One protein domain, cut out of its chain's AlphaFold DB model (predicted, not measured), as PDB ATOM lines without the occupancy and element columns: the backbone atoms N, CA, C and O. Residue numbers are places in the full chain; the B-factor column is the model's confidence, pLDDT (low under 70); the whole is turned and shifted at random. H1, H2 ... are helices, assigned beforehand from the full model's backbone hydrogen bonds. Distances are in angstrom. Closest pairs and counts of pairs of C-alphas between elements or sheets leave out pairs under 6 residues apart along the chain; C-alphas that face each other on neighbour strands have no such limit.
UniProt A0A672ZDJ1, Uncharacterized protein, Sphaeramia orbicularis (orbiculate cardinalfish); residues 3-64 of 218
ATOM      1  N   ILE A   3      16.069 -29.140   7.905       75.50
ATOM      2  CA  ILE A   3      17.093 -30.201   7.919       75.50
ATOM      3  C   ILE A   3      16.515 -31.578   7.556       75.50
ATOM      4  O   ILE A   3      17.166 -32.362   6.870       75.50
ATOM      5  N   PHE A   4      15.281 -31.862   7.970       77.44
ATOM      6  CA  PHE A   4      14.647 -33.165   7.758       77.44
ATOM      7  C   PHE A   4      14.476 -33.515   6.269       77.44
ATOM      8  O   PHE A   4      14.964 -34.574   5.869       77.44
ATOM      9  N   PRO A   5      13.909 -32.637   5.410       82.56
ATOM     10  CA  PRO A   5      13.828 -32.912   3.975       82.56
ATOM     11  C   PRO A   5      15.199 -33.108   3.319       82.56
ATOM     12  O   PRO A   5      15.337 -33.945   2.436       82.56
ATOM     13  N   LYS A   6      16.232 -32.383   3.776       86.06
ATOM     14  CA  LYS A   6      17.602 -32.519   3.258       86.06
ATOM     15  C   LYS A   6      18.188 -33.899   3.557       86.06
ATOM     16  O   LYS A   6      18.771 -34.519   2.675       86.06
ATOM     17  N   ILE A   7      18.003 -34.399   4.777       82.62
ATOM     18  CA  ILE A   7      18.470 -35.739   5.157       82.62
ATOM     19  C   ILE A   7      17.669 -36.810   4.421       82.62
ATOM     20  O   ILE A   7      18.256 -37.731   3.864       82.62
ATOM     21  N   GLN A   8      16.347 -36.662   4.344       83.06
ATOM     22  CA  GLN A   8      15.501 -37.591   3.600       83.06
ATOM     23  C   GLN A   8      15.887 -37.660   2.117       83.06
ATOM     24  O   GLN A   8      15.923 -38.748   1.552       83.06
ATOM     25  N   TYR A   9      16.225 -36.522   1.505       86.12
ATOM     26  CA  TYR A   9      16.726 -36.472   0.136       86.12
ATOM     27  C   TYR A   9      18.016 -37.284  -0.025       86.12
ATOM     28  O   TYR A   9      18.095 -38.118  -0.921       86.12
ATOM     29  N   ILE A  10      18.990 -37.119   0.874       84.44
ATOM     30  CA  ILE A  10      20.244 -37.890   0.843       84.44
ATOM     31  C   ILE A  10      19.965 -39.397   0.952       84.44
ATOM     32  O   ILE A  10      20.491 -40.171   0.156       84.44
ATOM     33  N   LEU A  11      19.100 -39.804   1.887       82.56
ATOM     34  CA  LEU A  11      18.718 -41.210   2.064       82.56
ATOM     35  C   LEU A  11      17.986 -41.792   0.850       82.56
ATOM     36  O   LEU A  11      18.078 -42.988   0.595       82.56
ATOM     37  N   TYR A  12      17.216 -40.970   0.137       83.00
ATOM     38  CA  TYR A  12      16.485 -41.402  -1.049       83.00
ATOM     39  C   TYR A  12      17.389 -41.530  -2.280       83.00
ATOM     40  O   TYR A  12      17.224 -42.456  -3.079       83.00
ATOM     41  N   MET A  13      18.321 -40.585  -2.442       80.44
ATOM     42  CA  MET A  13      19.181 -40.482  -3.621       80.44
ATOM     43  C   MET A  13      20.355 -41.456  -3.587       80.44
ATOM     44  O   MET A  13      20.791 -41.909  -4.643       80.44
ATOM     45  N   LEU A  14      20.869 -41.778  -2.397       78.88
ATOM     46  CA  LEU A  14      22.017 -42.660  -2.237       78.88
ATOM     47  C   LEU A  14      21.571 -44.022  -1.692       78.88
ATOM     48  O   LEU A  14      21.163 -44.099  -0.531       78.88
ATOM     49  N   PRO A  15      21.677 -45.108  -2.481       75.88
ATOM     50  CA  PRO A  15      21.451 -46.468  -2.001       75.88
ATOM     51  C   PRO A  15      22.640 -46.911  -1.135       75.88
ATOM     52  O   PRO A  15      23.449 -47.740  -1.540       75.88
ATOM     53  N   LEU A  16      22.771 -46.324   0.054       82.50
ATOM     54  CA  LEU A  16      23.859 -46.594   0.989       82.50
ATOM     55  C   LEU A  16      23.336 -47.079   2.338       82.50
ATOM     56  O   LEU A  16      22.295 -46.638   2.840       82.50
ATOM     57  N   ASN A  17      24.132 -47.944   2.968       79.12
ATOM     58  CA  ASN A  17      23.892 -48.344   4.341       79.12
ATOM     59  C   ASN A  17      24.455 -47.296   5.305       79.12
ATOM     60  O   ASN A  17      25.660 -47.238   5.554       79.12
ATOM     61  N   PHE A  18      23.588 -46.452   5.855       83.69
ATOM     62  CA  PHE A  18      23.985 -45.519   6.902       83.69
ATOM     63  C   PHE A  18      24.242 -46.263   8.222       83.69
ATOM     64  O   PHE A  18      23.468 -47.153   8.588       83.69
ATOM     65  N   PRO A  19      25.286 -45.891   8.988       87.38
ATOM     66  CA  PRO A  19      25.587 -46.541  10.257       87.38
ATOM     67  C   PRO A  19      24.388 -46.519  11.224       87.38
ATOM     68  O   PRO A  19      23.824 -45.448  11.469       87.38
ATOM     69  N   PRO A  20      24.026 -47.647  11.868       87.19
ATOM     70  CA  PRO A  20      22.894 -47.692  12.798       87.19
ATOM     71  C   PRO A  20      23.011 -46.712  13.972       87.19
ATOM     72  O   PRO A  20      22.002 -46.247  14.498       87.19
ATOM     73  N   SER A  21      24.235 -46.387  14.397       90.75
ATOM     74  CA  SER A  21      24.502 -45.375  15.425       90.75
ATOM     75  C   SER A  21      24.047 -43.980  14.989       90.75
ATOM     76  O   SER A  21      23.394 -43.283  15.763       90.75
ATOM     77  N   LEU A  22      24.322 -43.604  13.737       89.44
ATOM     78  CA  LEU A  22      23.919 -42.325  13.155       89.44
ATOM     79  C   LEU A  22      22.391 -42.222  13.051       89.44
ATOM     80  O   LEU A  22      21.806 -41.204  13.416       89.44
ATOM     81  N   LEU A  23      21.736 -43.296  12.614       89.06
ATOM     82  CA  LEU A  23      20.276 -43.356  12.503       89.06
ATOM     83  C   LEU A  23      19.589 -43.247  13.873       89.06
ATOM     84  O   LEU A  23      18.626 -42.497  14.045       89.06
ATOM     85  N   LYS A  24      20.124 -43.933  14.887       90.88
ATOM     86  CA  LYS A  24      19.634 -43.824  16.269       90.88
ATOM     87  C   LYS A  24      19.833 -42.423  16.841       90.88
ATOM     88  O   LYS A  24      18.937 -41.916  17.523       90.88
ATOM     89  N   LEU A  25      20.975 -41.794  16.557       91.38
ATOM     90  CA  LEU A  25      21.241 -40.412  16.948       91.38
ATOM     91  C   LEU A  25      20.209 -39.473  16.320       91.38
ATOM     92  O   LEU A  25      19.616 -38.667  17.029       91.38
ATOM     93  N   TYR A  26      19.930 -39.632  15.026       89.88
ATOM     94  CA  TYR A  26      18.917 -38.843  14.333       89.88
ATOM     95  C   TYR A  26      17.542 -38.944  15.000       89.88
ATOM     96  O   TYR A  26      16.936 -37.922  15.325       89.88
ATOM     97  N   ASN A  27      17.065 -40.165  15.266       90.38
ATOM     98  CA  ASN A  27      15.789 -40.357  15.956       90.38
ATOM     99  C   ASN A  27      15.791 -39.707  17.342       90.38
ATOM    100  O   ASN A  27      14.809 -39.081  17.721       90.38
ATOM    101  N   THR A  28      16.901 -39.810  18.077       90.12
ATOM    102  CA  THR A  28      17.043 -39.192  19.403       90.12
ATOM    103  C   THR A  28      16.964 -37.670  19.319       90.12
ATOM    104  O   THR A  28      16.268 -37.055  20.122       90.12
ATOM    105  N   VAL A  29      17.612 -37.052  18.328       89.50
ATOM    106  CA  VAL A  29      17.546 -35.601  18.104       89.50
ATOM    107  C   VAL A  29      16.120 -35.175  17.755       89.50
ATOM    108  O   VAL A  29      15.610 -34.232  18.355       89.50
ATOM    109  N   VAL A  30      15.441 -35.891  16.855       87.94
ATOM    110  CA  VAL A  30      14.047 -35.597  16.481       87.94
ATOM    111  C   VAL A  30      13.099 -35.760  17.673       87.94
ATOM    112  O   VAL A  30      12.272 -34.883  17.913       87.94
ATOM    113  N   GLU A  31      13.240 -36.833  18.456       89.25
ATOM    114  CA  GLU A  31      12.483 -37.031  19.698       89.25
ATOM    115  C   GLU A  31      12.758 -35.896  20.693       89.25
ATOM    116  O   GLU A  31      11.825 -35.288  21.215       89.25
ATOM    117  N   SER A  32      14.024 -35.543  20.917       89.50
ATOM    118  CA  SER A  32      14.379 -34.451  21.827       89.50
ATOM    119  C   SER A  32      13.804 -33.112  21.364       89.50
ATOM    120  O   SER A  32      13.335 -32.337  22.186       89.50
ATOM    121  N   TYR A  33      13.760 -32.855  20.056       88.94
ATOM    122  CA  TYR A  33      13.185 -31.635  19.507       88.94
ATOM    123  C   TYR A  33      11.669 -31.580  19.726       88.94
ATOM    124  O   TYR A  33      11.164 -30.607  20.280       88.94
ATOM    125  N   ILE A  34      10.941 -32.642  19.354       89.69
ATOM    126  CA  ILE A  34       9.471 -32.691  19.471       89.69
ATOM    127  C   ILE A  34       9.029 -32.551  20.931       89.69
ATOM    128  O   ILE A  34       8.049 -31.866  21.215       89.69
ATOM    129  N   TRP A  35       9.765 -33.165  21.861       92.00
ATOM    130  CA  TRP A  35       9.454 -33.110  23.289       92.00
ATOM    131  C   TRP A  35      10.242 -32.044  24.062       92.00
ATOM    132  O   TRP A  35      10.171 -32.014  25.289       92.00
ATOM    133  N   SER A  36      10.964 -31.143  23.386       92.62
ATOM    134  CA  SER A  36      11.758 -30.077  24.029       92.62
ATOM    135  C   SER A  36      12.688 -30.600  25.139       92.62
ATOM    136  O   SER A  36      12.724 -30.075  26.250       92.62
ATOM    137  N   GLY A  37      13.376 -31.710  24.869       88.62
ATOM    138  CA  GLY A  37      14.273 -32.410  25.791       88.62
ATOM    139  C   GLY A  37      13.571 -33.262  26.852       88.62
ATOM    140  O   GLY A  37      14.237 -33.994  27.582       88.62
ATOM    141  N   LYS A  38      12.237 -33.213  26.947       91.12
ATOM    142  CA  LYS A  38      11.467 -34.004  27.914       91.12
ATOM    143  C   LYS A  38      11.290 -35.444  27.440       91.12
ATOM    144  O   LYS A  38      11.366 -35.762  26.254       91.12
ATOM    145  N   ARG A  39      10.995 -36.331  28.391       87.75
ATOM    146  CA  ARG A  39      10.634 -37.717  28.087       87.75
ATOM    147  C   ARG A  39       9.247 -37.763  27.426       87.75
ATOM    148  O   ARG A  39       8.320 -37.150  27.959       87.75
ATOM    149  N   PRO A  40       9.070 -38.511  26.322       88.50
ATOM    150  CA  PRO A  40       7.755 -38.713  25.732       88.50
ATOM    151  C   PRO A  40       6.773 -39.354  26.710       88.50
ATOM    152  O   PRO A  40       7.129 -40.271  27.451       88.50
ATOM    153  N   THR A  41       5.523 -38.889  26.683       87.38
ATOM    154  CA  THR A  41       4.433 -39.417  27.520       87.38
ATOM    155  C   THR A  41       4.037 -40.839  27.128       87.38
ATOM    156  O   THR A  41       3.688 -41.649  27.982       87.38
ATOM    157  N   PHE A  42       4.115 -41.162  25.837       88.62
ATOM    158  CA  PHE A  42       3.817 -42.488  25.313       88.62
ATOM    159  C   PHE A  42       5.088 -43.317  25.124       88.62
ATOM    160  O   PHE A  42       6.169 -42.794  24.852       88.62
ATOM    161  N   SER A  43       4.943 -44.641  25.204       91.00
ATOM    162  CA  SER A  43       6.022 -45.563  24.855       91.00
ATOM    163  C   SER A  43       6.424 -45.404  23.386       91.00
ATOM    164  O   SER A  43       5.584 -45.164  22.517       91.00
ATOM    165  N   ARG A  44       7.708 -45.629  23.075       88.81
ATOM    166  CA  ARG A  44       8.216 -45.602  21.691       88.81
ATOM    167  C   ARG A  44       7.438 -46.520  20.747       88.81
ATOM    168  O   ARG A  44       7.197 -46.148  19.604       88.81
ATOM    169  N   SER A  45       6.995 -47.686  21.223       90.12
ATOM    170  CA  SER A  45       6.160 -48.596  20.431       90.12
ATOM    171  C   SER A  45       4.848 -47.941  19.992       90.12
ATOM    172  O   SER A  45       4.477 -48.055  18.827       90.12
ATOM    173  N   LYS A  46       4.185 -47.199  20.887       92.31
ATOM    174  CA  LYS A  46       2.952 -46.465  20.577       92.31
ATOM    175  C   LYS A  46       3.214 -45.220  19.728       92.31
ATOM    176  O   LYS A  46       2.410 -44.904  18.853       92.31
ATOM    177  N   LEU A  47       4.348 -44.548  19.943       92.31
ATOM    178  CA  LEU A  47       4.763 -43.411  19.121       92.31
ATOM    179  C   LEU A  47       4.928 -43.822  17.655       92.31
ATOM    180  O   LEU A  47       4.317 -43.208  16.788       92.31
ATOM    181  N   TYR A  48       5.699 -44.876  17.378       91.81
ATOM    182  CA  TYR A  48       5.981 -45.319  16.007       91.81
ATOM    183  C   TYR A  48       4.837 -46.108  15.353       91.81
ATOM    184  O   TYR A  48       4.822 -46.261  14.132       91.81
ATOM    185  N   ALA A  49       3.887 -46.632  16.132       91.75
ATOM    186  CA  ALA A  49       2.755 -47.377  15.592       91.75
ATOM    187  C   ALA A  49       1.910 -46.517  14.637       91.75
ATOM    188  O   ALA A  49       1.778 -45.304  14.802       91.75
ATOM    189  N   ALA A  50       1.315 -47.160  13.633       91.31
ATOM    190  CA  ALA A  50       0.488 -46.475  12.650       91.31
ATOM    191  C   ALA A  50      -0.771 -45.859  13.286       91.31
ATOM    192  O   ALA A  50      -1.379 -46.473  14.165       91.31
ATOM    193  N   LYS A  51      -1.224 -44.706  12.773       92.38
ATOM    194  CA  LYS A  51      -2.483 -44.056  13.196       92.38
ATOM    195  C   LYS A  51      -3.688 -44.999  13.171       92.38
ATOM    196  O   LYS A  51      -4.474 -45.007  14.110       92.38
ATOM    197  N   LYS A  52      -3.776 -45.867  12.154       94.62
ATOM    198  CA  LYS A  52      -4.825 -46.898  12.039       94.62
ATOM    199  C   LYS A  52      -4.868 -47.894  13.209       94.62
ATOM    200  O   LYS A  52      -5.916 -48.454  13.484       94.62
ATOM    201  N   ASN A  53      -3.749 -48.081  13.912       92.31
ATOM    202  CA  ASN A  53      -3.634 -48.965  15.073       92.31
ATOM    203  C   ASN A  53      -3.654 -48.172  16.399       92.31
ATOM    204  O   ASN A  53      -3.168 -48.664  17.415       92.31
ATOM    205  N   GLY A  54      -4.128 -46.919  16.393       90.44
ATOM    206  CA  GLY A  54      -4.137 -46.046  17.575       90.44
ATOM    207  C   GLY A  54      -2.757 -45.511  17.987       90.44
ATOM    208  O   GLY A  54      -2.577 -45.072  19.126       90.44
ATOM    209  N   GLY A  55      -1.770 -45.582  17.088       92.31
ATOM    210  CA  GLY A  55      -0.446 -44.992  17.274       92.31
ATOM    211  C   GLY A  55      -0.353 -43.551  16.774       92.31
ATOM    212  O   GLY A  55      -1.308 -42.996  16.231       92.31
ATOM    213  N   LEU A  56       0.819 -42.936  16.943       90.31
ATOM    214  CA  LEU A  56       1.052 -41.542  16.542       90.31
ATOM    215  C   LEU A  56       1.790 -41.393  15.205       90.31
ATOM    216  O   LEU A  56       1.947 -40.272  14.724       90.31
ATOM    217  N   SER A  57       2.191 -42.500  14.570       90.12
ATOM    218  CA  SER A  57       2.972 -42.511  13.326       90.12
ATOM    219  C   SER A  57       4.212 -41.617  13.401       90.12
ATOM    220  O   SER A  57       4.561 -40.944  12.429       90.12
ATOM    221  N   LEU A  58       4.873 -41.598  14.562       89.88
ATOM    222  CA  LEU A  58       6.119 -40.875  14.737       89.88
ATOM    223  C   LEU A  58       7.149 -41.407  13.744       89.88
ATOM    224  O   LEU A  58       7.274 -42.611  13.507       89.88
ATOM    225  N   PHE A  59       7.886 -40.474  13.163       85.81
ATOM    226  CA  PHE A  59       8.911 -40.766  12.191       85.81
ATOM    227  C   PHE A  59      10.038 -41.615  12.796       85.81
ATOM    228  O   PHE A  59      10.543 -41.308  13.876       85.81
ATOM    229  N   LYS A  60      10.466 -42.645  12.061       89.69
ATOM    230  CA  LYS A  60      11.601 -43.499  12.416       89.69
ATOM    231  C   LYS A  60      12.514 -43.687  11.207       89.69
ATOM    232  O   LYS A  60      12.133 -44.364  10.252       89.69
ATOM    233  N   ILE A  61      13.700 -43.081  11.238       89.00
ATOM    234  CA  ILE A  61      14.573 -42.929  10.060       89.00
ATOM    235  C   ILE A  61      14.994 -44.267   9.437       89.00
ATOM    236  O   ILE A  61      15.064 -44.371   8.215       89.00
ATOM    237  N   GLU A  62      15.200 -45.309  10.248       88.25
ATOM    238  CA  GLU A  62      15.630 -46.632   9.781       88.25
ATOM    239  C   GLU A  62      14.587 -47.254   8.851       88.25
ATOM    240  O   GLU A  62      14.930 -47.888   7.855       88.25
ATOM    241  N   TRP A  63      13.300 -47.058   9.151       87.75
ATOM    242  CA  TRP A  63      12.215 -47.574   8.318       87.75
ATOM    243  C   TRP A  63      12.120 -46.835   6.991       87.75
ATOM    244  O   TRP A  63      11.837 -47.459   5.973       87.75
ATOM    245  N   TYR A  64      12.393 -45.530   6.983       88.06
ATOM    246  CA  TYR A  64      12.400 -44.739   5.756       88.06
ATOM    247  C   TYR A  64      13.573 -45.106   4.858       88.06
ATOM    248  O   TYR A  64      13.357 -45.366   3.680       88.06
TER     249      TYR A  64
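This is residues 3 to 64 of the 218 residues of an uncharacterized protein of Sphaeramia orbicularis (orbiculate cardinalfish) (UniProt A0A672ZDJ1). Look for an open arrangement along one long helix, H2, with the short H4 packed on it, H1 near H4, and the small H3 apart from the other two longer helices. A long link loops out from H3 and comes back to H4. The 62 printed residues hold four named helices, in the order H1 H2 H3 H4, and no named strand: all helix. The whole is only just compact, close to loose, with a radius of gyration of the C-alphas of 12.6 A and spans of 34 by 27 by 19 A.

Start at H2, residues 20 to 34, which touches H4, residues 61 to 64; their closest C-alphas, of Leu 23 and Ile 61, are 6.2 A apart. H1, residues 3 to 13, is near H4. H3, residues 44 to 48, is apart from H1, H2 and H4. In H1, H2 and H3 every O i to N i+4 pair is within hydrogen-bond range; H4 is too short for one.

Find C-alpha 20 at (22.894, -47.692, 12.798); from there H2 runs 21.2 A to C-alpha 34. H1 runs 15.6 A from C-alpha 3 at (17.093, -30.201, 7.919), H3 6.1 A, and H4 5.1 A to C-alpha 64 at (12.400, -44.739, 5.756).

The C-alphas farthest apart, of Pro 15 and Thr 41, are 34.8 A apart. The printed part has no cut, the link from H3 to H4 is long, and no printed residue is under 70 in pLDDT.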